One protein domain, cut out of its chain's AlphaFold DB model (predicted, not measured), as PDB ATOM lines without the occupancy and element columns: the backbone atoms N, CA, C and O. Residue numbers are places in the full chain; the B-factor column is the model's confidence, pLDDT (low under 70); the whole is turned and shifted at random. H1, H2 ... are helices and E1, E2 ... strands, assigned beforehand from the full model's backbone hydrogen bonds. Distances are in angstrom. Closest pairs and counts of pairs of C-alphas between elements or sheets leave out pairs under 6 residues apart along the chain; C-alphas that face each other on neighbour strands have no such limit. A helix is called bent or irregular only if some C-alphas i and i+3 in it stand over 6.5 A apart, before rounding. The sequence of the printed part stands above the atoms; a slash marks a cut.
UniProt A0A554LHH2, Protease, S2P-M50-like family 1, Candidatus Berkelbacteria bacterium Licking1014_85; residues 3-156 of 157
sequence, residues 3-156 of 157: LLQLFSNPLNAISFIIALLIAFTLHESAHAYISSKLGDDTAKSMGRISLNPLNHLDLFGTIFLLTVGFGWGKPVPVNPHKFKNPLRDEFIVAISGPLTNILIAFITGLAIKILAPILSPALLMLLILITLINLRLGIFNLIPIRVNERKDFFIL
ATOM      1  N   LEU A   3      21.397   9.535  64.066       58.78
ATOM      2  CA  LEU A   3      22.022  10.851  64.261       58.78
ATOM      3  C   LEU A   3      22.404  11.119  65.734       58.78
ATOM      4  O   LEU A   3      23.528  11.501  66.038       58.78
ATOM      5  N   LEU A   4      21.497  10.821  66.670       65.62
ATOM      6  CA  LEU A   4      21.748  10.954  68.112       65.62
ATOM      7  C   LEU A   4      22.849  10.001  68.611       65.62
ATOM      8  O   LEU A   4      23.576  10.341  69.538       65.62
ATOM      9  N   GLN A   5      23.009   8.831  67.982       65.06
ATOM     10  CA  GLN A   5      24.074   7.883  68.323       65.06
ATOM     11  C   GLN A   5      25.438   8.349  67.801       65.06
ATOM     12  O   GLN A   5      26.442   8.166  68.488       65.06
ATOM     13  N   LEU A   6      25.491   9.013  66.641       64.88
ATOM     14  CA  LEU A   6      26.719   9.647  66.152       64.88
ATOM     15  C   LEU A   6      27.195  10.747  67.108       64.88
ATOM     16  O   LEU A   6      28.377  10.797  67.425       64.88
ATOM     17  N   PHE A   7      26.278  11.574  67.618       69.75
ATOM     18  CA  PHE A   7      26.611  12.656  68.551       69.75
ATOM     19  C   PHE A   7      26.787  12.205  70.009       69.75
ATOM     20  O   PHE A   7      27.359  12.945  70.804       69.75
ATOM     21  N   SER A   8      26.370  10.984  70.359       78.38
ATOM     22  CA  SER A   8      26.632  10.402  71.684       78.38
ATOM     23  C   SER A   8      28.106  10.051  71.923       78.38
ATOM     24  O   SER A   8      28.535   9.966  73.071       78.38
ATOM     25  N   ASN A   9      28.893   9.872  70.856       83.81
ATOM     26  CA  ASN A   9      30.325   9.611  70.939       83.81
ATOM     27  C   ASN A   9      31.092  10.582  70.020       83.81
ATOM     28  O   ASN A   9      30.949  10.487  68.798       83.81
ATOM     29  N   PRO A  10      31.955  11.461  70.563       86.06
ATOM     30  CA  PRO A  10      32.715  12.428  69.770       86.06
ATOM     31  C   PRO A  10      33.507  11.807  68.610       86.06
ATOM     32  O   PRO A  10      33.598  12.405  67.541       86.06
ATOM     33  N   LEU A  11      34.037  10.589  68.775       87.75
ATOM     34  CA  LEU A  11      34.788   9.901  67.719       87.75
ATOM     35  C   LEU A  11      33.905   9.521  66.527       87.75
ATOM     36  O   LEU A  11      34.351   9.606  65.381       87.75
ATOM     37  N   ASN A  12      32.652   9.138  66.777       87.50
ATOM     38  CA  ASN A  12      31.705   8.798  65.717       87.50
ATOM     39  C   ASN A  12      31.299  10.051  64.937       87.50
ATOM     40  O   ASN A  12      31.275  10.020  63.708       87.50
ATOM     41  N   ALA A  13      31.050  11.163  65.636       85.81
ATOM     42  CA  ALA A  13      30.751  12.450  65.012       85.81
ATOM     43  C   ALA A  13      31.913  12.945  64.136       85.81
ATOM     44  O   ALA A  13      31.703  13.313  62.982       85.81
ATOM     45  N   ILE A  14      33.150  12.888  64.643       90.12
ATOM     46  CA  ILE A  14      34.346  13.268  63.875       90.12
ATOM     47  C   ILE A  14      34.508  12.365  62.648       90.12
ATOM     48  O   ILE A  14      34.717  12.864  61.544       90.12
ATOM     49  N   SER A  15      34.362  11.047  62.814       92.25
ATOM     50  CA  SER A  15      34.482  10.093  61.704       92.25
ATOM     51  C   SER A  15      33.428  10.335  60.625       92.25
ATOM     52  O   SER A  15      33.732  10.289  59.436       92.25
ATOM     53  N   PHE A  16      32.201  10.645  61.041       89.38
ATOM     54  CA  PHE A  16      31.106  10.996  60.149       89.38
ATOM     55  C   PHE A  16      31.400  12.278  59.359       89.38
ATOM     56  O   PHE A  16      31.257  12.285  58.137       89.38
ATOM     57  N   ILE A  17      31.866  13.336  60.032       88.81
ATOM     58  CA  ILE A  17      32.234  14.601  59.381       88.81
ATOM     59  C   ILE A  17      33.353  14.365  58.364       88.81
ATOM     60  O   ILE A  17      33.222  14.774  57.215       88.81
ATOM     61  N   ILE A  18      34.424  13.661  58.744       93.25
ATOM     62  CA  ILE A  18      35.535  13.344  57.834       93.25
ATOM     63  C   ILE A  18      35.026  12.575  56.610       93.25
ATOM     64  O   ILE A  18      35.337  12.941  55.478       93.25
ATOM     65  N   ALA A  19      34.222  11.534  56.826       93.94
ATOM     66  CA  ALA A  19      33.678  10.716  55.751       93.94
ATOM     67  C   ALA A  19      32.803  11.526  54.783       93.94
ATOM     68  O   ALA A  19      32.923  11.368  53.566       93.94
ATOM     69  N   LEU A  20      31.976  12.430  55.312       90.12
ATOM     70  CA  LEU A  20      31.142  13.321  54.513       90.12
ATOM     71  C   LEU A  20      31.972  14.319  53.700       90.12
ATOM     72  O   LEU A  20      31.731  14.479  52.504       90.12
ATOM     73  N   LEU A  21      32.965  14.956  54.328       91.88
ATOM     74  CA  LEU A  21      33.848  15.904  53.652       91.88
ATOM     75  C   LEU A  21      34.615  15.227  52.515       91.88
ATOM     76  O   LEU A  21      34.695  15.799  51.432       91.88
ATOM     77  N   ILE A  22      35.129  14.011  52.724       94.50
ATOM     78  CA  ILE A  22      35.806  13.232  51.677       94.50
ATOM     79  C   ILE A  22      34.850  12.940  50.519       94.50
ATOM     80  O   ILE A  22      35.191  13.234  49.373       94.50
ATOM     81  N   ALA A  23      33.670  12.385  50.818       93.00
ATOM     82  CA  ALA A  23      32.698  11.989  49.802       93.00
ATOM     83  C   ALA A  23      32.331  13.172  48.901       93.00
ATOM     84  O   ALA A  23      32.468  13.113  47.684       93.00
ATOM     85  N   PHE A  24      31.934  14.286  49.507       88.94
ATOM     86  CA  PHE A  24      31.470  15.444  48.761       88.94
ATOM     87  C   PHE A  24      32.597  16.202  48.044       88.94
ATOM     88  O   PHE A  24      32.456  16.562  46.879       88.94
ATOM     89  N   THR A  25      33.745  16.401  48.696       93.50
ATOM     90  CA  THR A  25      34.873  17.126  48.088       93.50
ATOM     91  C   THR A  25      35.355  16.436  46.820       93.50
ATOM     92  O   THR A  25      35.614  17.098  45.815       93.50
ATOM     93  N   LEU A  26      35.480  15.107  46.857       95.94
ATOM     94  CA  LEU A  26      35.909  14.333  45.698       95.94
ATOM     95  C   LEU A  26      34.820  14.283  44.620       95.94
ATOM     96  O   LEU A  26      35.158  14.396  43.444       95.94
ATOM     97  N   HIS A  27      33.543  14.208  45.008       93.94
ATOM     98  CA  HIS A  27      32.402  14.292  44.092       93.94
ATOM     99  C   HIS A  27      32.414  15.585  43.262       93.94
ATOM    100  O   HIS A  27      32.461  15.533  42.033       93.94
ATOM    101  N   GLU A  28      32.445  16.745  43.918       92.81
ATOM    102  CA  GLU A  28      32.437  18.043  43.233       92.81
ATOM    103  C   GLU A  28      33.724  18.289  42.450       92.81
ATOM    104  O   GLU A  28      33.705  18.791  41.325       92.81
ATOM    105  N   SER A  29      34.867  17.893  43.013       95.00
ATOM    106  CA  SER A  29      36.144  18.013  42.305       95.00
ATOM    107  C   SER A  29      36.153  17.200  41.015       95.00
ATOM    108  O   SER A  29      36.752  17.642  40.033       95.00
ATOM    109  N   ALA A  30      35.487  16.041  40.991       96.00
ATOM    110  CA  ALA A  30      35.345  15.232  39.788       96.00
ATOM    111  C   ALA A  30      34.492  15.940  38.730       96.00
ATOM    112  O   ALA A  30      34.938  16.033  37.585       96.00
ATOM    113  N   HIS A  31      33.349  16.525  39.109       94.31
ATOM    114  CA  HIS A  31      32.537  17.348  38.200       94.31
ATOM    115  C   HIS A  31      33.360  18.479  37.579       94.31
ATOM    116  O   HIS A  31      33.398  18.620  36.357       94.31
ATOM    117  N   ALA A  32      34.081  19.239  38.412       95.25
ATOM    118  CA  ALA A  32      34.916  20.358  37.972       95.25
ATOM    119  C   ALA A  32      36.077  19.918  37.065       95.25
ATOM    120  O   ALA A  32      36.432  20.601  36.100       95.25
ATOM    121  N   TYR A  33      36.696  18.779  37.381       97.62
ATOM    122  CA  TYR A  33      37.795  18.231  36.597       97.62
ATOM    123  C   TYR A  33      37.315  17.741  35.229       97.62
ATOM    124  O   TYR A  33      37.914  18.078  34.205       97.62
ATOM    125  N   ILE A  34      36.223  16.978  35.196       97.50
ATOM    126  CA  ILE A  34      35.677  16.417  33.960       97.50
ATOM    127  C   ILE A  34      35.073  17.510  33.074       97.50
ATOM    128  O   ILE A  34      35.304  17.474  31.865       97.50
ATOM    129  N   SER A  35      34.407  18.527  33.637       96.38
ATOM    130  CA  SER A  35      33.907  19.664  32.848       96.38
ATOM    131  C   SER A  35      35.052  20.390  32.133       96.38
ATOM    132  O   SER A  35      34.976  20.612  30.925       96.38
ATOM    133  N   SER A  36      36.158  20.657  32.840       97.12
ATOM    134  CA  SER A  36      37.359  21.275  32.263       97.12
ATOM    135  C   SER A  36      37.962  20.411  31.158       97.12
ATOM    136  O   SER A  36      38.282  20.907  30.076       97.12
ATOM    137  N   LYS A  37      38.051  19.091  31.369       97.44
ATOM    138  CA  LYS A  37      38.547  18.155  30.347       97.44
ATOM    139  C   LYS A  37      37.675  18.105  29.092       97.44
ATOM    140  O   LYS A  37      38.208  17.832  28.017       97.44
ATOM    141  N   LEU A  38      36.378  18.374  29.211       96.69
ATOM    142  CA  LEU A  38      35.429  18.399  28.094       96.69
ATOM    143  C   LEU A  38      35.289  19.784  27.435       96.69
ATOM    144  O   LEU A  38      34.578  19.911  26.438       96.69
ATOM    145  N   GLY A  39      36.009  20.798  27.929       95.88
ATOM    146  CA  GLY A  39      36.098  22.135  27.328       95.88
ATOM    147  C   GLY A  39      35.477  23.263  28.154       95.88
ATOM    148  O   GLY A  39      35.626  24.430  27.794       95.88
ATOM    149  N   ASP A  40      34.825  22.955  29.278       96.44
ATOM    150  CA  ASP A  40      34.278  23.959  30.187       96.44
ATOM    151  C   ASP A  40      35.208  24.250  31.374       96.44
ATOM    152  O   ASP A  40      35.113  23.659  32.453       96.44
ATOM    153  N   ASP A  41      36.072  25.246  31.190       96.12
ATOM    154  CA  ASP A  41      36.992  25.728  32.224       96.12
ATOM    155  C   ASP A  41      36.342  26.652  33.281       96.12
ATOM    156  O   ASP A  41      37.057  27.208  34.114       96.12
ATOM    157  N   THR A  42      35.010  26.823  33.306       95.00
ATOM    158  CA  THR A  42      34.325  27.725  34.265       95.00
ATOM    159  C   THR A  42      34.571  27.321  35.723       95.00
ATOM    160  O   THR A  42      34.957  28.146  36.547       95.00
ATOM    161  N   ALA A  43      34.406  26.040  36.056       93.69
ATOM    162  CA  ALA A  43      34.682  25.532  37.400       93.69
ATOM    163  C   ALA A  43      36.168  25.657  37.780       93.69
ATOM    164  O   ALA A  43      36.519  26.004  38.912       93.69
ATOM    165  N   LYS A  44      37.053  25.402  36.812       95.31
ATOM    166  CA  LYS A  44      38.504  25.468  36.984       95.31
ATOM    167  C   LYS A  44      38.982  26.889  37.269       95.31
ATOM    168  O   LYS A  44      39.773  27.067  38.191       95.31
ATOM    169  N   SER A  45      38.489  27.892  36.539       95.94
ATOM    170  CA  SER A  45      38.848  29.297  36.780       95.94
ATOM    171  C   SER A  45      38.365  29.805  38.143       95.94
ATOM    172  O   SER A  45      38.975  30.705  38.710       95.94
ATOM    173  N   MET A  46      37.326  29.182  38.707       94.56
ATOM    174  CA  MET A  46      36.842  29.434  40.068       94.56
ATOM    175  C   MET A  46      37.567  28.617  41.152       94.56
ATOM    176  O   MET A  46      37.142  28.628  42.306       94.56
ATOM    177  N   GLY A  47      38.622  27.873  40.804       93.62
ATOM    178  CA  GLY A  47      39.388  27.065  41.757       93.62
ATOM    179  C   GLY A  47      38.638  25.840  42.294       93.62
ATOM    180  O   GLY A  47      38.978  25.342  43.364       93.62
ATOM    181  N   ARG A  48      37.617  25.341  41.578       93.44
ATOM    182  CA  ARG A  48      36.799  24.196  42.026       93.44
ATOM    183  C   ARG A  48      37.420  22.827  41.755       93.44
ATOM    184  O   ARG A  48      36.933  21.836  42.279       93.44
ATOM    185  N   ILE A  49      38.518  22.742  41.005       95.00
ATOM    186  CA  ILE A  49      39.339  21.519  40.971       95.00
ATOM    187  C   ILE A  49      40.220  21.531  42.225       95.00
ATOM    188  O   ILE A  49      41.377  21.947  42.177       95.00
ATOM    189  N   SER A  50      39.647  21.179  43.375       94.19
ATOM    190  CA  SER A  50      40.312  21.357  44.664       94.19
ATOM    191  C   SER A  50      39.911  20.305  45.682       94.19
ATOM    192  O   SER A  50      38.738  20.124  45.969       94.19
ATOM    193  N   LEU A  51      40.904  19.702  46.329       93.69
ATOM    194  CA  LEU A  51      40.688  18.780  47.445       93.69
ATOM    195  C   LEU A  51      40.437  19.495  48.782       93.69
ATOM    196  O   LEU A  51      40.370  18.846  49.822       93.69
ATOM    197  N   ASN A  52      40.326  20.827  48.779       93.75
ATOM    198  CA  ASN A  52      39.950  21.578  49.966       93.75
ATOM    199  C   ASN A  52      38.417  21.560  50.123       93.75
ATOM    200  O   ASN A  52      37.736  22.196  49.313       93.75
ATOM    201  N   PRO A  53      37.858  20.915  51.167       88.25
ATOM    202  CA  PRO A  53      36.410  20.853  51.373       88.25
ATOM    203  C   PRO A  53      35.752  22.230  51.461       88.25
ATOM    204  O   PRO A  53      34.625  22.407  51.002       88.25
ATOM    205  N   LEU A  54      36.460  23.234  51.987       90.62
ATOM    206  CA  LEU A  54      35.930  24.591  52.137       90.62
ATOM    207  C   LEU A  54      35.556  25.239  50.797       90.62
ATOM    208  O   LEU A  54      34.697  26.113  50.759       90.62
ATOM    209  N   ASN A  55      36.159  24.790  49.694       88.00
ATOM    210  CA  ASN A  55      35.838  25.292  48.357       88.00
ATOM    211  C   ASN A  55      34.503  24.766  47.826       88.00
ATOM    212  O   ASN A  55      33.998  25.282  46.827       88.00
ATOM    213  N   HIS A  56      33.938  23.755  48.479       87.06
ATOM    214  CA  HIS A  56      32.719  23.080  48.053       87.06
ATOM    215  C   HIS A  56      31.581  23.258  49.047       87.06
ATOM    216  O   HIS A  56      30.429  23.101  48.668       87.06
ATOM    217  N   LEU A  57      31.854  23.595  50.306       86.75
ATOM    218  CA  LEU A  57      30.804  23.786  51.305       86.75
ATOM    219  C   LEU A  57      29.990  25.062  51.045       86.75
ATOM    220  O   LEU A  57      30.532  26.122  50.728       86.75
ATOM    221  N   ASP A  58      28.675  24.953  51.225       87.31
ATOM    222  CA  ASP A  58      27.779  26.100  51.360       87.31
ATOM    223  C   ASP A  58      27.560  26.394  52.848       87.31
ATOM    224  O   ASP A  58      27.341  25.470  53.634       87.31
ATOM    225  N   LEU A  59      27.623  27.665  53.258       86.50
ATOM    226  CA  LEU A  59      27.501  28.037  54.672       86.50
ATOM    227  C   LEU A  59      26.134  27.633  55.239       86.50
ATOM    228  O   LEU A  59      26.066  27.013  56.300       86.50
ATOM    229  N   PHE A  60      25.052  27.945  54.524       86.25
ATOM    230  CA  PHE A  60      23.702  27.614  54.969       86.25
ATOM    231  C   PHE A  60      23.458  26.113  54.887       86.25
ATOM    232  O   PHE A  60      22.989  25.531  55.861       86.25
ATOM    233  N   GLY A  61      23.864  25.471  53.792       83.56
ATOM    234  CA  GLY A  61      23.790  24.018  53.657       83.56
ATOM    235  C   GLY A  61      24.520  23.284  54.787       83.56
ATOM    236  O   GLY A  61      23.993  22.318  55.331       83.56
ATOM    237  N   THR A  62      25.679  23.790  55.215       82.56
ATOM    238  CA  THR A  62      26.439  23.242  56.351       82.56
ATOM    239  C   THR A  62      25.722  23.470  57.684       82.56
ATOM    240  O   THR A  62      25.645  22.555  58.500       82.56
ATOM    241  N   ILE A  63      25.158  24.659  57.920       83.94
ATOM    242  CA  ILE A  63      24.387  24.942  59.145       83.94
ATOM    243  C   ILE A  63      23.163  24.027  59.235       83.94
ATOM    244  O   ILE A  63      22.924  23.420  60.280       83.94
ATOM    245  N   PHE A  64      22.404  23.892  58.147       81.62
ATOM    246  CA  PHE A  64      21.233  23.019  58.089       81.62
ATOM    247  C   PHE A  64      21.625  21.555  58.311       81.62
ATOM    248  O   PHE A  64      20.957  20.848  59.067       81.62
ATOM    249  N   LEU A  65      22.752  21.114  57.746       79.06
ATOM    250  CA  LEU A  65      23.239  19.753  57.936       79.06
ATOM    251  C   LEU A  65      23.481  19.450  59.420       79.06
ATOM    252  O   LEU A  65      23.082  18.395  59.908       79.06
ATOM    253  N   LEU A  66      24.109  20.386  60.136       76.75
ATOM    254  CA  LEU A  66      24.455  20.228  61.549       76.75
ATOM    255  C   LEU A  66      23.251  20.376  62.489       76.75
ATOM    256  O   LEU A  66      23.238  19.769  63.556       76.75
ATOM    257  N   THR A  67      22.253  21.179  62.115       75.94
ATOM    258  CA  THR A  67      21.112  21.515  62.987       75.94
ATOM    259  C   THR A  67      19.865  20.676  62.716       75.94
ATOM    260  O   THR A  67      19.136  20.349  63.648       75.94
ATOM    261  N   VAL A  68      19.627  20.305  61.457       77.19
ATOM    262  CA  VAL A  68      18.405  19.627  60.987       77.19
ATOM    263  C   VAL A  68      18.700  18.216  60.465       77.19
ATOM    264  O   VAL A  68      17.789  17.403  60.336       77.19
ATOM    265  N   GLY A  69      19.964  17.887  60.179       71.75
ATOM    266  CA  GLY A  69      20.325  16.618  59.541       71.75
ATOM    267  C   GLY A  69      20.096  16.613  58.022       71.75
ATOM    268  O   GLY A  69      20.099  15.567  57.384       71.75
ATOM    269  N   PHE A  70      19.889  17.774  57.412       75.44
ATOM    270  CA  PHE A  70      19.703  17.924  55.970       75.44
ATOM    271  C   PHE A  70      20.549  19.090  55.494       75.44
ATOM    272  O   PHE A  70      20.546  20.114  56.154       75.44
ATOM    273  N   GLY A  71      21.251  18.986  54.374       79.06
ATOM    274  CA  GLY A  71      22.089  20.082  53.888       79.06
ATOM    275  C   GLY A  71      22.329  20.010  52.394       79.06
ATOM    276  O   GLY A  71      21.832  19.118  51.716       79.06
ATOM    277  N   TRP A  72      23.106  20.944  51.865       81.19
ATOM    278  CA  TRP A  72      23.531  20.928  50.467       81.19
ATOM    279  C   TRP A  72      24.924  21.525  50.323       81.19
ATOM    280  O   TRP A  72      25.427  22.233  51.200       81.19
ATOM    281  N   GLY A  73      25.556  21.193  49.206       82.31
ATOM    282  CA  GLY A  73      26.856  21.710  48.823       82.31
ATOM    283  C   GLY A  73      26.742  23.020  48.058       82.31
ATOM    284  O   GLY A  73      25.669  23.399  47.592       82.31
ATOM    285  N   LYS A  74      27.868  23.702  47.874       83.88
ATOM    286  CA  LYS A  74      27.999  24.788  46.909       83.88
ATOM    287  C   LYS A  74      28.324  24.172  45.545       83.88
ATOM    288  O   LYS A  74      29.495  23.851  45.310       83.88
ATOM    289  N   PRO A  75      27.355  24.067  44.627       81.44
ATOM    290  CA  PRO A  75      27.528  23.259  43.433       81.44
ATOM    291  C   PRO A  75      28.588  23.811  42.490       81.44
ATOM    292  O   PRO A  75      28.903  25.015  42.481       81.44
ATOM    293  N   VAL A  76      29.135  22.910  41.681       86.06
ATOM    294  CA  VAL A  76      30.074  23.255  40.620       86.06
ATOM    295  C   VAL A  76      29.327  23.825  39.406       86.06
ATOM    296  O   VAL A  76      28.431  23.176  38.861       86.06
ATOM    297  N   PRO A  77      29.679  25.041  38.947       89.12
ATOM    298  CA  PRO A  77      29.069  25.613  37.759       89.12
ATOM    299  C   PRO A  77      29.563  24.879  36.513       89.12
ATOM    300  O   PRO A  77      30.768  24.727  36.312       89.12
ATOM    301  N   VAL A  78      28.617  24.485  35.665       89.31
ATOM    302  CA  VAL A  78      28.874  23.849  34.373       89.31
ATOM    303  C   VAL A  78      28.136  24.634  33.295       89.31
ATOM    304  O   VAL A  78      26.952  24.937  33.452       89.31
ATOM    305  N   ASN A  79      28.831  24.965  32.212       91.56
ATOM    306  CA  ASN A  79      28.318  25.692  31.061       91.56
ATOM    307  C   ASN A  79      28.283  24.779  29.818       91.56
ATOM    308  O   ASN A  79      29.298  24.656  29.123       91.56
ATOM    309  N   PRO A  80      27.114  24.193  29.483       88.88
ATOM    310  CA  PRO A  80      26.974  23.290  28.343       88.88
ATOM    311  C   PRO A  80      27.330  23.908  26.985       88.88
ATOM    312  O   PRO A  80      27.702  23.184  26.067       88.88
ATOM    313  N   HIS A  81      27.272  25.239  26.845       93.00
ATOM    314  CA  HIS A  81      27.610  25.928  25.593       93.00
ATOM    315  C   HIS A  81      29.102  25.874  25.247       93.00
ATOM    316  O   HIS A  81      29.474  26.162  24.113       93.00
ATOM    317  N   LYS A  82      29.963  25.523  26.210       94.06
ATOM    318  CA  LYS A  82      31.406  25.352  25.984       94.06
ATOM    319  C   LYS A  82      31.782  23.937  25.541       94.06
ATOM    320  O   LYS A  82      32.916  23.716  25.121       94.06
ATOM    321  N   PHE A  83      30.860  22.980  25.630       95.31
ATOM    322  CA  PHE A  83      31.113  21.601  25.229       95.31
ATOM    323  C   PHE A  83      31.041  21.417  23.717       95.31
ATOM    324  O   PHE A  83      30.246  22.053  23.026       95.31
ATOM    325  N   LYS A  84      31.846  20.479  23.203       92.94
ATOM    326  CA  LYS A  84      31.806  20.089  21.787       92.94
ATOM    327  C   LYS A  84      30.541  19.298  21.461       92.94
ATOM    328  O   LYS A  84      29.983  19.471  20.385       92.94
ATOM    329  N   ASN A  85      30.096  18.438  22.383       94.75
ATOM    330  CA  ASN A  85      28.873  17.648  22.254       94.75
ATOM    331  C   ASN A  85      27.998  17.851  23.503       94.75
ATOM    332  O   ASN A  85      28.042  17.010  24.401       94.75
ATOM    333  N   PRO A  86      27.190  18.929  23.580       90.38
ATOM    334  CA  PRO A  86      26.550  19.365  24.824       90.38
ATOM    335  C   PRO A  86      25.805  18.271  25.591       90.38
ATOM    336  O   PRO A  86      26.058  18.093  26.774       90.38
ATOM    337  N   LEU A  87      24.966  17.474  24.920       89.12
ATOM    338  CA  LEU A  87      24.187  16.414  25.574       89.12
ATOM    339  C   LEU A  87      25.059  15.282  26.133       89.12
ATOM    340  O   LEU A  87      24.861  14.830  27.258       89.12
ATOM    341  N   ARG A  88      26.029  14.815  25.339       93.25
ATOM    342  CA  ARG A  88      26.946  13.741  25.741       93.25
ATOM    343  C   ARG A  88      27.840  14.212  26.879       93.25
ATOM    344  O   ARG A  88      28.025  13.496  27.857       93.25
ATOM    345  N   ASP A  89      28.427  15.386  26.715       94.44
ATOM    346  CA  ASP A  89      29.448  15.896  27.614       94.44
ATOM    347  C   ASP A  89      28.812  16.326  28.946       94.44
ATOM    348  O   ASP A  89      29.353  16.007  30.001       94.44
ATOM    349  N   GLU A  90      27.608  16.909  28.925       90.56
ATOM    350  CA  GLU A  90      26.832  17.166  30.142       90.56
ATOM    351  C   GLU A  90      26.468  15.874  30.881       90.56
ATOM    352  O   GLU A  90      26.607  15.820  32.102       90.56
ATOM    353  N   PHE A  91      26.074  14.816  30.164       90.56
ATOM    354  CA  PHE A  91      25.828  13.511  30.778       90.56
ATOM    355  C   PHE A  91      27.095  12.933  31.426       90.56
ATOM    356  O   PHE A  91      27.042  12.470  32.563       90.56
ATOM    357  N   ILE A  92      28.243  12.996  30.738       93.81
ATOM    358  CA  ILE A  92      29.529  12.518  31.271       93.81
ATOM    359  C   ILE A  92      29.923  13.293  32.531       93.81
ATOM    360  O   ILE A  92      30.377  12.681  33.500       93.81
ATOM    361  N   VAL A  93      29.737  14.617  32.545       93.44
ATOM    362  CA  VAL A  93      29.954  15.422  33.753       93.44
ATOM    363  C   VAL A  93      28.998  14.965  34.849       93.44
ATOM    364  O   VAL A  93      29.470  14.590  35.913       93.44
ATOM    365  N   ALA A  94      27.692  14.887  34.585       89.75
ATOM    366  CA  ALA A  94      26.687  14.529  35.586       89.75
ATOM    367  C   ALA A  94      26.956  13.181  36.283       89.75
ATOM    368  O   ALA A  94      26.728  13.061  37.484       89.75
ATOM    369  N   ILE A  95      27.485  12.180  35.572       92.62
ATOM    370  CA  ILE A  95      27.827  10.878  36.173       92.62
ATOM    371  C   ILE A  95      29.212  10.846  36.838       92.62
ATOM    372  O   ILE A  95      29.501   9.911  37.585       92.62
ATOM    373  N   SER A  96      30.078  11.836  36.605       94.69
ATOM    374  CA  SER A  96      31.468  11.810  37.085       94.69
ATOM    375  C   SER A  96      31.598  11.869  38.611       94.69
ATOM    376  O   SER A  96      32.352  11.083  39.196       94.69
ATOM    377  N   GLY A  97      30.824  12.734  39.269       92.88
ATOM    378  CA  GLY A  97      30.723  12.772  40.727       92.88
ATOM    379  C   GLY A  97      30.209  11.449  41.312       92.88
ATOM    380  O   GLY A  97      30.898  10.838  42.135       92.88
ATOM    381  N   PRO A  98      29.035  10.937  40.887       93.56
ATOM    382  CA  PRO A  98      28.510   9.669  41.387       93.56
ATOM    383  C   PRO A  98      29.460   8.483  41.185       93.56
ATOM    384  O   PRO A  98      29.651   7.691  42.107       93.56
ATOM    385  N   LEU A  99      30.109   8.381  40.021       96.00
ATOM    386  CA  LEU A  99      31.096   7.330  39.756       96.00
ATOM    387  C   LEU A  99      32.311   7.427  40.684       96.00
ATOM    388  O   LEU A  99      32.787   6.398  41.163       96.00
ATOM    389  N   THR A 100      32.777   8.641  40.989       97.44
ATOM    390  CA  THR A 100      33.842   8.871  41.980       97.44
ATOM    391  C   THR A 100      33.456   8.313  43.344       97.44
ATOM    392  O   THR A 100      34.232   7.574  43.950       97.44
ATOM    393  N   ASN A 101      32.231   8.573  43.796       96.50
ATOM    394  CA  ASN A 101      31.748   8.040  45.065       96.50
ATOM    395  C   ASN A 101      31.672   6.509  45.059       96.50
ATOM    396  O   ASN A 101      32.147   5.862  45.991       96.50
ATOM    397  N   ILE A 102      31.122   5.904  44.003       97.62
ATOM    398  CA  ILE A 102      31.061   4.441  43.889       97.62
ATOM    399  C   ILE A 102      32.468   3.827  43.909       97.62
ATOM    400  O   ILE A 102      32.684   2.819  44.582       97.62
ATOM    401  N   LEU A 103      33.444   4.454  43.246       98.38
ATOM    402  CA  LEU A 103      34.837   4.011  43.271       98.38
ATOM    403  C   LEU A 103      35.444   4.095  44.682       98.38
ATOM    404  O   LEU A 103      36.080   3.143  45.130       98.38
ATOM    405  N   ILE A 104      35.217   5.195  45.407       98.38
ATOM    406  CA  ILE A 104      35.680   5.352  46.795       98.38
ATOM    407  C   ILE A 104      35.047   4.286  47.693       98.38
ATOM    408  O   ILE A 104      35.753   3.642  48.474       98.38
ATOM    409  N   ALA A 105      33.736   4.064  47.572       98.19
ATOM    410  CA  ALA A 105      33.021   3.042  48.330       98.19
ATOM    411  C   ALA A 105      33.558   1.634  48.028       98.19
ATOM    412  O   ALA A 105      33.746   0.835  48.941       98.19
ATOM    413  N   PHE A 106      33.869   1.341  46.764       98.44
ATOM    414  CA  PHE A 106      34.464   0.066  46.375       98.44
ATOM    415  C   PHE A 106      35.854  -0.136  46.997       98.44
ATOM    416  O   PHE A 106      36.106  -1.173  47.610       98.44
ATOM    417  N   ILE A 107      36.741   0.860  46.892       98.44
ATOM    418  CA  ILE A 107      38.105   0.792  47.442       98.44
ATOM    419  C   ILE A 107      38.071   0.631  48.966       98.44
ATOM    420  O   ILE A 107      38.763  -0.225  49.521       98.44
ATOM    421  N   THR A 108      37.252   1.426  49.654       98.12
ATOM    422  CA  THR A 108      37.148   1.378  51.121       98.12
ATOM    423  C   THR A 108      36.450   0.115  51.618       98.12
ATOM    424  O   THR A 108      36.927  -0.498  52.572       98.12
ATOM    425  N   GLY A 109      35.416  -0.363  50.923       98.06
ATOM    426  CA  GLY A 109      34.789  -1.656  51.199       98.06
ATOM    427  C   GLY A 109      35.755  -2.833  51.023       98.06
ATOM    428  O   GLY A 109      35.782  -3.746  51.853       98.06
ATOM    429  N   LEU A 110      36.604  -2.795  49.991       98.25
ATOM    430  CA  LEU A 110      37.651  -3.797  49.791       98.25
ATOM    431  C   LEU A 110      38.706  -3.743  50.905       98.25
ATOM    432  O   LEU A 110      39.100  -4.789  51.422       98.25
ATOM    433  N   ALA A 111      39.114  -2.542  51.321       98.00
ATOM    434  CA  ALA A 111      40.033  -2.360  52.442       98.00
ATOM    435  C   ALA A 111      39.461  -2.939  53.746       98.00
ATOM    436  O   ALA A 111      40.169  -3.656  54.447       98.00
ATOM    437  N   ILE A 112      38.174  -2.714  54.039       98.06
ATOM    438  CA  ILE A 112      37.494  -3.328  55.192       98.06
ATOM    439  C   ILE A 112      37.550  -4.854  55.087       98.06
ATOM    440  O   ILE A 112      37.967  -5.512  56.036       98.06
ATOM    441  N   LYS A 113      37.182  -5.429  53.935       97.69
ATOM    442  CA  LYS A 113      37.157  -6.888  53.743       97.69
ATOM    443  C   LYS A 113      38.509  -7.552  54.031       97.69
ATOM    444  O   LYS A 113      38.535  -8.658  54.560       97.69
ATOM    445  N   ILE A 114      39.609  -6.900  53.656       98.00
ATOM    446  CA  ILE A 114      40.964  -7.457  53.783       98.00
ATOM    447  C   ILE A 114      41.567  -7.154  55.159       98.00
ATOM    448  O   ILE A 114      42.233  -8.007  55.740       98.00
ATOM    449  N   LEU A 115      41.355  -5.944  55.679       97.62
ATOM    450  CA  LEU A 115      42.103  -5.420  56.822       97.62
ATOM    451  C   LEU A 115      41.305  -5.422  58.131       97.62
ATOM    452  O   LEU A 115      41.914  -5.246  59.180       97.62
ATOM    453  N   ALA A 116      39.984  -5.645  58.123       96.19
ATOM    454  CA  ALA A 116      39.140  -5.537  59.323       96.19
ATOM    455  C   ALA A 116      39.702  -6.203  60.600       96.19
ATOM    456  O   ALA A 116      39.622  -5.558  61.644       96.19
ATOM    457  N   PRO A 117      40.311  -7.411  60.566       96.50
ATOM    458  CA  PRO A 117      40.838  -8.051  61.776       96.50
ATOM    459  C   PRO A 117      41.988  -7.298  62.459       96.50
ATOM    460  O   PRO A 117      42.246  -7.531  63.636       96.50
ATOM    461  N   ILE A 118      42.695  -6.427  61.729       97.06
ATOM    462  CA  ILE A 118      43.870  -5.693  62.222       97.06
ATOM    463  C   ILE A 118      43.604  -4.196  62.434       97.06
ATOM    464  O   ILE A 118      44.484  -3.476  62.907       97.06
ATOM    465  N   LEU A 119      42.416  -3.701  62.071       96.62
ATOM    466  CA  LEU A 119      42.058  -2.294  62.245       96.62
ATOM    467  C   LEU A 119      41.567  -2.031  63.669       96.62
ATOM    468  O   LEU A 119      40.839  -2.828  64.259       96.62
ATOM    469  N   SER A 120      41.902  -0.856  64.204       96.19
ATOM    470  CA  SER A 120      41.285  -0.387  65.444       96.19
ATOM    471  C   SER A 120      39.780  -0.153  65.239       96.19
ATOM    472  O   SER A 120      39.363   0.201  64.129       96.19
ATOM    473  N   PRO A 121      38.946  -0.262  66.293       93.44
ATOM    474  CA  PRO A 121      37.507  -0.010  66.176       93.44
ATOM    475  C   PRO A 121      37.173   1.369  65.588       93.44
ATOM    476  O   PRO A 121      36.239   1.498  64.801       93.44
ATOM    477  N   ALA A 122      37.967   2.393  65.921       92.19
ATOM    478  CA  ALA A 122      37.791   3.747  65.400       92.19
ATOM    479  C   ALA A 122      38.077   3.835  63.891       92.19
ATOM    480  O   ALA A 122      37.295   4.426  63.148       92.19
ATOM    481  N   LEU A 123      39.166   3.218  63.419       95.19
ATOM    482  CA  LEU A 123      39.513   3.227  61.998       95.19
ATOM    483  C   LEU A 123      38.531   2.384  61.176       95.19
ATOM    484  O   LEU A 123      38.130   2.794  60.089       95.19
ATOM    485  N   LEU A 124      38.093   1.245  61.716       95.69
ATOM    486  CA  LEU A 124      37.051   0.429  61.100       95.69
ATOM    487  C   LEU A 124      35.740   1.218  60.962       95.69
ATOM    488  O   LEU A 124      35.155   1.232  59.881       95.69
ATOM    489  N   MET A 125      35.314   1.927  62.014       93.50
ATOM    490  CA  MET A 125      34.133   2.796  61.972       93.50
ATOM    491  C   MET A 125      34.268   3.892  60.909       93.50
ATOM    492  O   MET A 125      33.350   4.092  60.116       93.50
ATOM    493  N   LEU A 126      35.416   4.575  60.845       95.44
ATOM    494  CA  LEU A 126      35.674   5.591  59.824       95.44
ATOM    495  C   LEU A 126      35.545   5.016  58.405       95.44
ATOM    496  O   LEU A 126      34.849   5.601  57.579       95.44
ATOM    497  N   LEU A 127      36.164   3.866  58.121       97.31
ATOM    498  CA  LEU A 127      36.070   3.234  56.801       97.31
ATOM    499  C   LEU A 127      34.642   2.800  56.466       97.31
ATOM    500  O   LEU A 127      34.210   2.973  55.323       97.31
ATOM    501  N   ILE A 128      33.895   2.269  57.442       95.62
ATOM    502  CA  ILE A 128      32.478   1.925  57.268       95.62
ATOM    503  C   ILE A 128      31.683   3.177  56.888       95.62
ATOM    504  O   ILE A 128      30.918   3.143  55.926       95.62
ATOM    505  N   LEU A 129      31.892   4.298  57.584       94.25
ATOM    506  CA  LEU A 129      31.206   5.556  57.289       94.25
ATOM    507  C   LEU A 129      31.599   6.125  55.921       94.25
ATOM    508  O   LEU A 129      30.710   6.528  55.174       94.25
ATOM    509  N   ILE A 130      32.884   6.096  55.545       96.88
ATOM    510  CA  ILE A 130      33.326   6.497  54.199       96.88
ATOM    511  C   ILE A 130      32.620   5.640  53.147       96.88
ATOM    512  O   ILE A 130      32.043   6.190  52.209       96.88
ATOM    513  N   THR A 131      32.602   4.319  53.329       97.44
ATOM    514  CA  THR A 131      31.952   3.382  52.403       97.44
ATOM    515  C   THR A 131      30.463   3.694  52.260       97.44
ATOM    516  O   THR A 131      29.971   3.887  51.150       97.44
ATOM    517  N   LEU A 132      29.740   3.781  53.381       94.88
ATOM    518  CA  LEU A 132      28.290   3.966  53.392       94.88
ATOM    519  C   LEU A 132      27.868   5.332  52.851       94.88
ATOM    520  O   LEU A 132      26.925   5.396  52.066       94.88
ATOM    521  N   ILE A 133      28.545   6.416  53.241       92.50
ATOM    522  CA  ILE A 133      28.206   7.767  52.774       92.50
ATOM    523  C   ILE A 133      28.457   7.889  51.274       92.50
ATOM    524  O   ILE A 133      27.582   8.369  50.557       92.50
ATOM    525  N   ASN A 134      29.604   7.410  50.782       94.88
ATOM    526  CA  ASN A 134      29.900   7.437  49.351       94.88
ATOM    527  C   ASN A 134      28.912   6.575  48.558       94.88
ATOM    528  O   ASN A 134      28.389   7.022  47.543       94.88
ATOM    529  N   LEU A 135      28.586   5.371  49.033       94.56
ATOM    530  CA  LEU A 135      27.624   4.506  48.351       94.56
ATOM    531  C   LEU A 135      26.232   5.147  48.294       94.56
ATOM    532  O   LEU A 135      25.614   5.169  47.233       94.56
ATOM    533  N   ARG A 136      25.764   5.724  49.408       90.31
ATOM    534  CA  ARG A 136      24.498   6.466  49.460       90.31
ATOM    535  C   ARG A 136      24.525   7.636  48.481       90.31
ATOM    536  O   ARG A 136      23.697   7.668  47.580       90.31
ATOM    537  N   LEU A 137      25.484   8.553  48.609       87.50
ATOM    538  CA  LEU A 137      25.566   9.751  47.768       87.50
ATOM    539  C   LEU A 137      25.716   9.400  46.280       87.50
ATOM    540  O   LEU A 137      25.081  10.013  45.430       87.50
ATOM    541  N   GLY A 138      26.521   8.381  45.964       90.31
ATOM    542  CA  GLY A 138      26.680   7.860  44.608       90.31
ATOM    543  C   GLY A 138      25.377   7.303  44.032       90.31
ATOM    544  O   GLY A 138      25.006   7.671  42.925       90.31
ATOM    545  N   ILE A 139      24.651   6.464  44.777       89.69
ATOM    546  CA  ILE A 139      23.372   5.905  44.314       89.69
ATOM    547  C   ILE A 139      22.310   7.000  44.181       89.69
ATOM    548  O   ILE A 139      21.650   7.064  43.149       89.69
ATOM    549  N   PHE A 140      22.158   7.873  45.183       84.12
ATOM    550  CA  PHE A 140      21.158   8.946  45.163       84.12
ATOM    551  C   PHE A 140      21.344   9.878  43.961       84.12
ATOM    552  O   PHE A 140      20.368  10.153  43.265       84.12
ATOM    553  N   ASN A 141      22.582  10.277  43.651       82.75
ATOM    554  CA  ASN A 141      22.868  11.159  42.514       82.75
ATOM    555  C   ASN A 141      22.816  10.446  41.142       82.75
ATOM    556  O   ASN A 141      22.942  11.104  40.113       82.75
ATOM    557  N   LEU A 142      22.607   9.122  41.100       84.38
ATOM    558  CA  LEU A 142      22.301   8.377  39.868       84.38
ATOM    559  C   LEU A 142      20.796   8.210  39.624       84.38
ATOM    560  O   LEU A 142      20.405   7.821  38.522       84.38
ATOM    561  N   ILE A 143      19.941   8.487  40.617       79.81
ATOM    562  CA  ILE A 143      18.490   8.446  40.428       79.81
ATOM    563  C   ILE A 143      18.109   9.648  39.551       79.81
ATOM    564  O   ILE A 143      18.355  10.787  39.948       79.81
ATOM    565  N   PRO A 144      17.496   9.438  38.371       61.84
ATOM    566  CA  PRO A 144      17.181  10.509  37.433       61.84
ATOM    567  C   PRO A 144      15.953  11.301  37.904       61.84
ATOM    568  O   PRO A 144      14.881  11.240  37.305       61.84
ATOM    569  N   ILE A 145      16.094  12.058  38.989       57.72
ATOM    570  CA  ILE A 145      15.118  13.070  39.378       57.72
ATOM    571  C   ILE A 145      15.528  14.344  38.645       57.72
ATOM    572  O   ILE A 145      16.548  14.951  38.959       57.72
ATOM    573  N   ARG A 146      14.752  14.747  37.630       41.28
ATOM    574  CA  ARG A 146      14.895  16.064  36.994       41.28
ATOM    575  C   ARG A 146      14.521  17.149  38.008       41.28
ATOM    576  O   ARG A 146      13.414  17.675  37.967       41.28
ATOM    577  N   VAL A 147      15.424  17.489  38.921       40.47
ATOM    578  CA  VAL A 147      15.371  18.773  39.616       40.47
ATOM    579  C   VAL A 147      16.287  19.691  38.831       40.47
ATOM    580  O   VAL A 147      17.465  19.406  38.648       40.47
ATOM    581  N   ASN A 148      15.711  20.756  38.293       35.16
ATOM    582  CA  ASN A 148      16.325  21.681  37.343       35.16
ATOM    583  C   ASN A 148      17.460  22.536  37.945       35.16
ATOM    584  O   ASN A 148      17.777  23.608  37.445       35.16
ATOM    585  N   GLU A 149      18.073  22.082  39.032       44.12
ATOM    586  CA  GLU A 149      19.162  22.743  39.723       44.12
ATOM    587  C   GLU A 149      20.115  21.644  40.190       44.12
ATOM    588  O   GLU A 149      19.718  20.772  40.961       44.12
ATOM    589  N   ARG A 150      21.369  21.679  39.716       53.88
ATOM    590  CA  ARG A 150      22.512  20.954  40.296       53.88
ATOM    591  C   ARG A 150      22.704  21.430  41.739       53.88
ATOM    592  O   ARG A 150      23.606  22.202  42.012       53.88
ATOM    593  N   LYS A 151      21.795  21.105  42.644       50.47
ATOM    594  CA  LYS A 151      21.989  21.229  44.080       50.47
ATOM    595  C   LYS A 151      22.166  19.802  44.550       50.47
ATOM    596  O   LYS A 151      21.203  19.041  44.558       50.47
ATOM    597  N   ASP A 152      23.395  19.429  44.880       54.75
ATOM    598  CA  ASP A 152      23.667  18.158  45.537       54.75
ATOM    599  C   ASP A 152      23.027  18.220  46.922       54.75
ATOM    600  O   ASP A 152      23.554  18.822  47.863       54.75
ATOM    601  N   PHE A 153      21.804  17.704  47.001       53.69
ATOM    602  CA  PHE A 153      21.043  17.627  48.233       53.69
ATOM    603  C   PHE A 153      21.583  16.464  49.067       53.69
ATOM    604  O   PHE A 153      21.615  15.317  48.626       53.69
ATOM    605  N   PHE A 154      21.966  16.754  50.306       56.78
ATOM    606  CA  PHE A 154      22.301  15.753  51.309       56.78
ATOM    607  C   PHE A 154      21.102  15.537  52.211       56.78
ATOM    608  O   PHE A 154      20.706  16.421  52.970       56.78
ATOM    609  N   ILE A 155      20.571  14.323  52.193       50.00
ATOM    610  CA  ILE A 155      19.668  13.862  53.239       50.00
ATOM    611  C   ILE A 155      20.494  12.963  54.156       50.00
ATOM    612  O   ILE A 155      20.929  11.887  53.734       50.00
ATOM    613  N   LEU A 156      20.736  13.386  55.404       50.50
ATOM    614  CA  LEU A 156      21.190  12.452  56.433       50.50
ATOM    615  C   LEU A 156      19.978  11.628  56.854       50.50
ATOM    616  O   LEU A 156      19.186  12.060  57.687       50.50
TER     617      LEU A 156
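Overview. This is residues 3 to 156 of the 157 residues of the protein "Protease, S2P-M50-like family 1" of Candidatus Berkelbacteria bacterium Licking1014_85 (UniProt A0A554LHH2). Three long helices, H2, H5 and H6, form a splayed up-and-down bundle, with H2 packed slantwise on the hairpin of H5 and H6. Over one side of this bundle sits a small cap of H4 and the two-strand sheet E1 - E2, while short H1 and H3 sit near opposite ends of H2 and residues 143 to 148 stick out. The printed part has 154 residues, with six named helices and two named strands in the order H1 H2 H3 H4 E1 H5 H6 E2; the sheet is antiparallel and the class is mostly helix. It is compact, with a radius of gyration of the C-alphas of 16.3 A and spans of 49 by 35 by 28 A.

Arrangement. Start at H1, residues 3 to 8, and H2, residues 10 to 37, which touch only at the corner, the C-alphas of Leu 6 and Ala 13 being closest at 5.0 A. H2 is the hub, touching four helices. Its residues 32 to 36 touch H3, residues 42 to 45, closest at the C-alphas of Ala 32 and Ala 43, 5.2 A. Next come H4, residues 59 to 68, and E1, residues 70 to 72; their closest C-alphas, Leu 65 and Gly 71, are 4.2 A apart. H5, residues 86 to 118, touches H2 at His 27 and Gly 97, their closest C-alphas, 4.1 A, at 35.1 degrees, only just a steep tilt, opposite ways. H6, residues 121 to 140, forms a helical hairpin with H5, at a shallow tilt of 23 degrees; the closest C-alphas, Pro 98 and Gly 138, are 4.1 A apart. H6 touches H2 at a steep tilt of 41 degrees, the same way, with the C-alphas of Ala 19 and Ile 130 closest at 4.5 A. Last, E2, residues 153 to 155, is antiparallel to E1; find N 71 and O 154 within hydrogen-bond range at 3.0 A, and N 154 and O 71 at 2.8 A. H2 and H4 are apart. Every O i to N i+4 pair is within hydrogen-bond range in H1, H2, H4 and H6, against 25 of 29 in H5; H3 is too short for such a pair.

Along the chain. Find C-alpha 3 at (22.022, 10.851, 64.261), where H1 begins. H2 runs 40.3 A from C-alpha 10 at (32.715, 12.428, 69.770). H4 measures 13.9 A, H5 48.2 A and H6 28.1 A. H5 has a kink of 40 degrees near residue 112 and is irregular: C-alphas 114 and 117 are 8.0 A apart. E2 ends at C-alpha 155, (19.668, 13.862, 53.239).

Size, cuts and confidence. The two C-alphas farthest apart, His 81 and Pro 117, are 51.4 A from each other. The printed part has no cut. The links H3 to H4, E1 to H5 and H6 to E2 are long. The mean pLDDT of the printed part is 87.2; residues 3 to 7 and 144 to 156 are under 70.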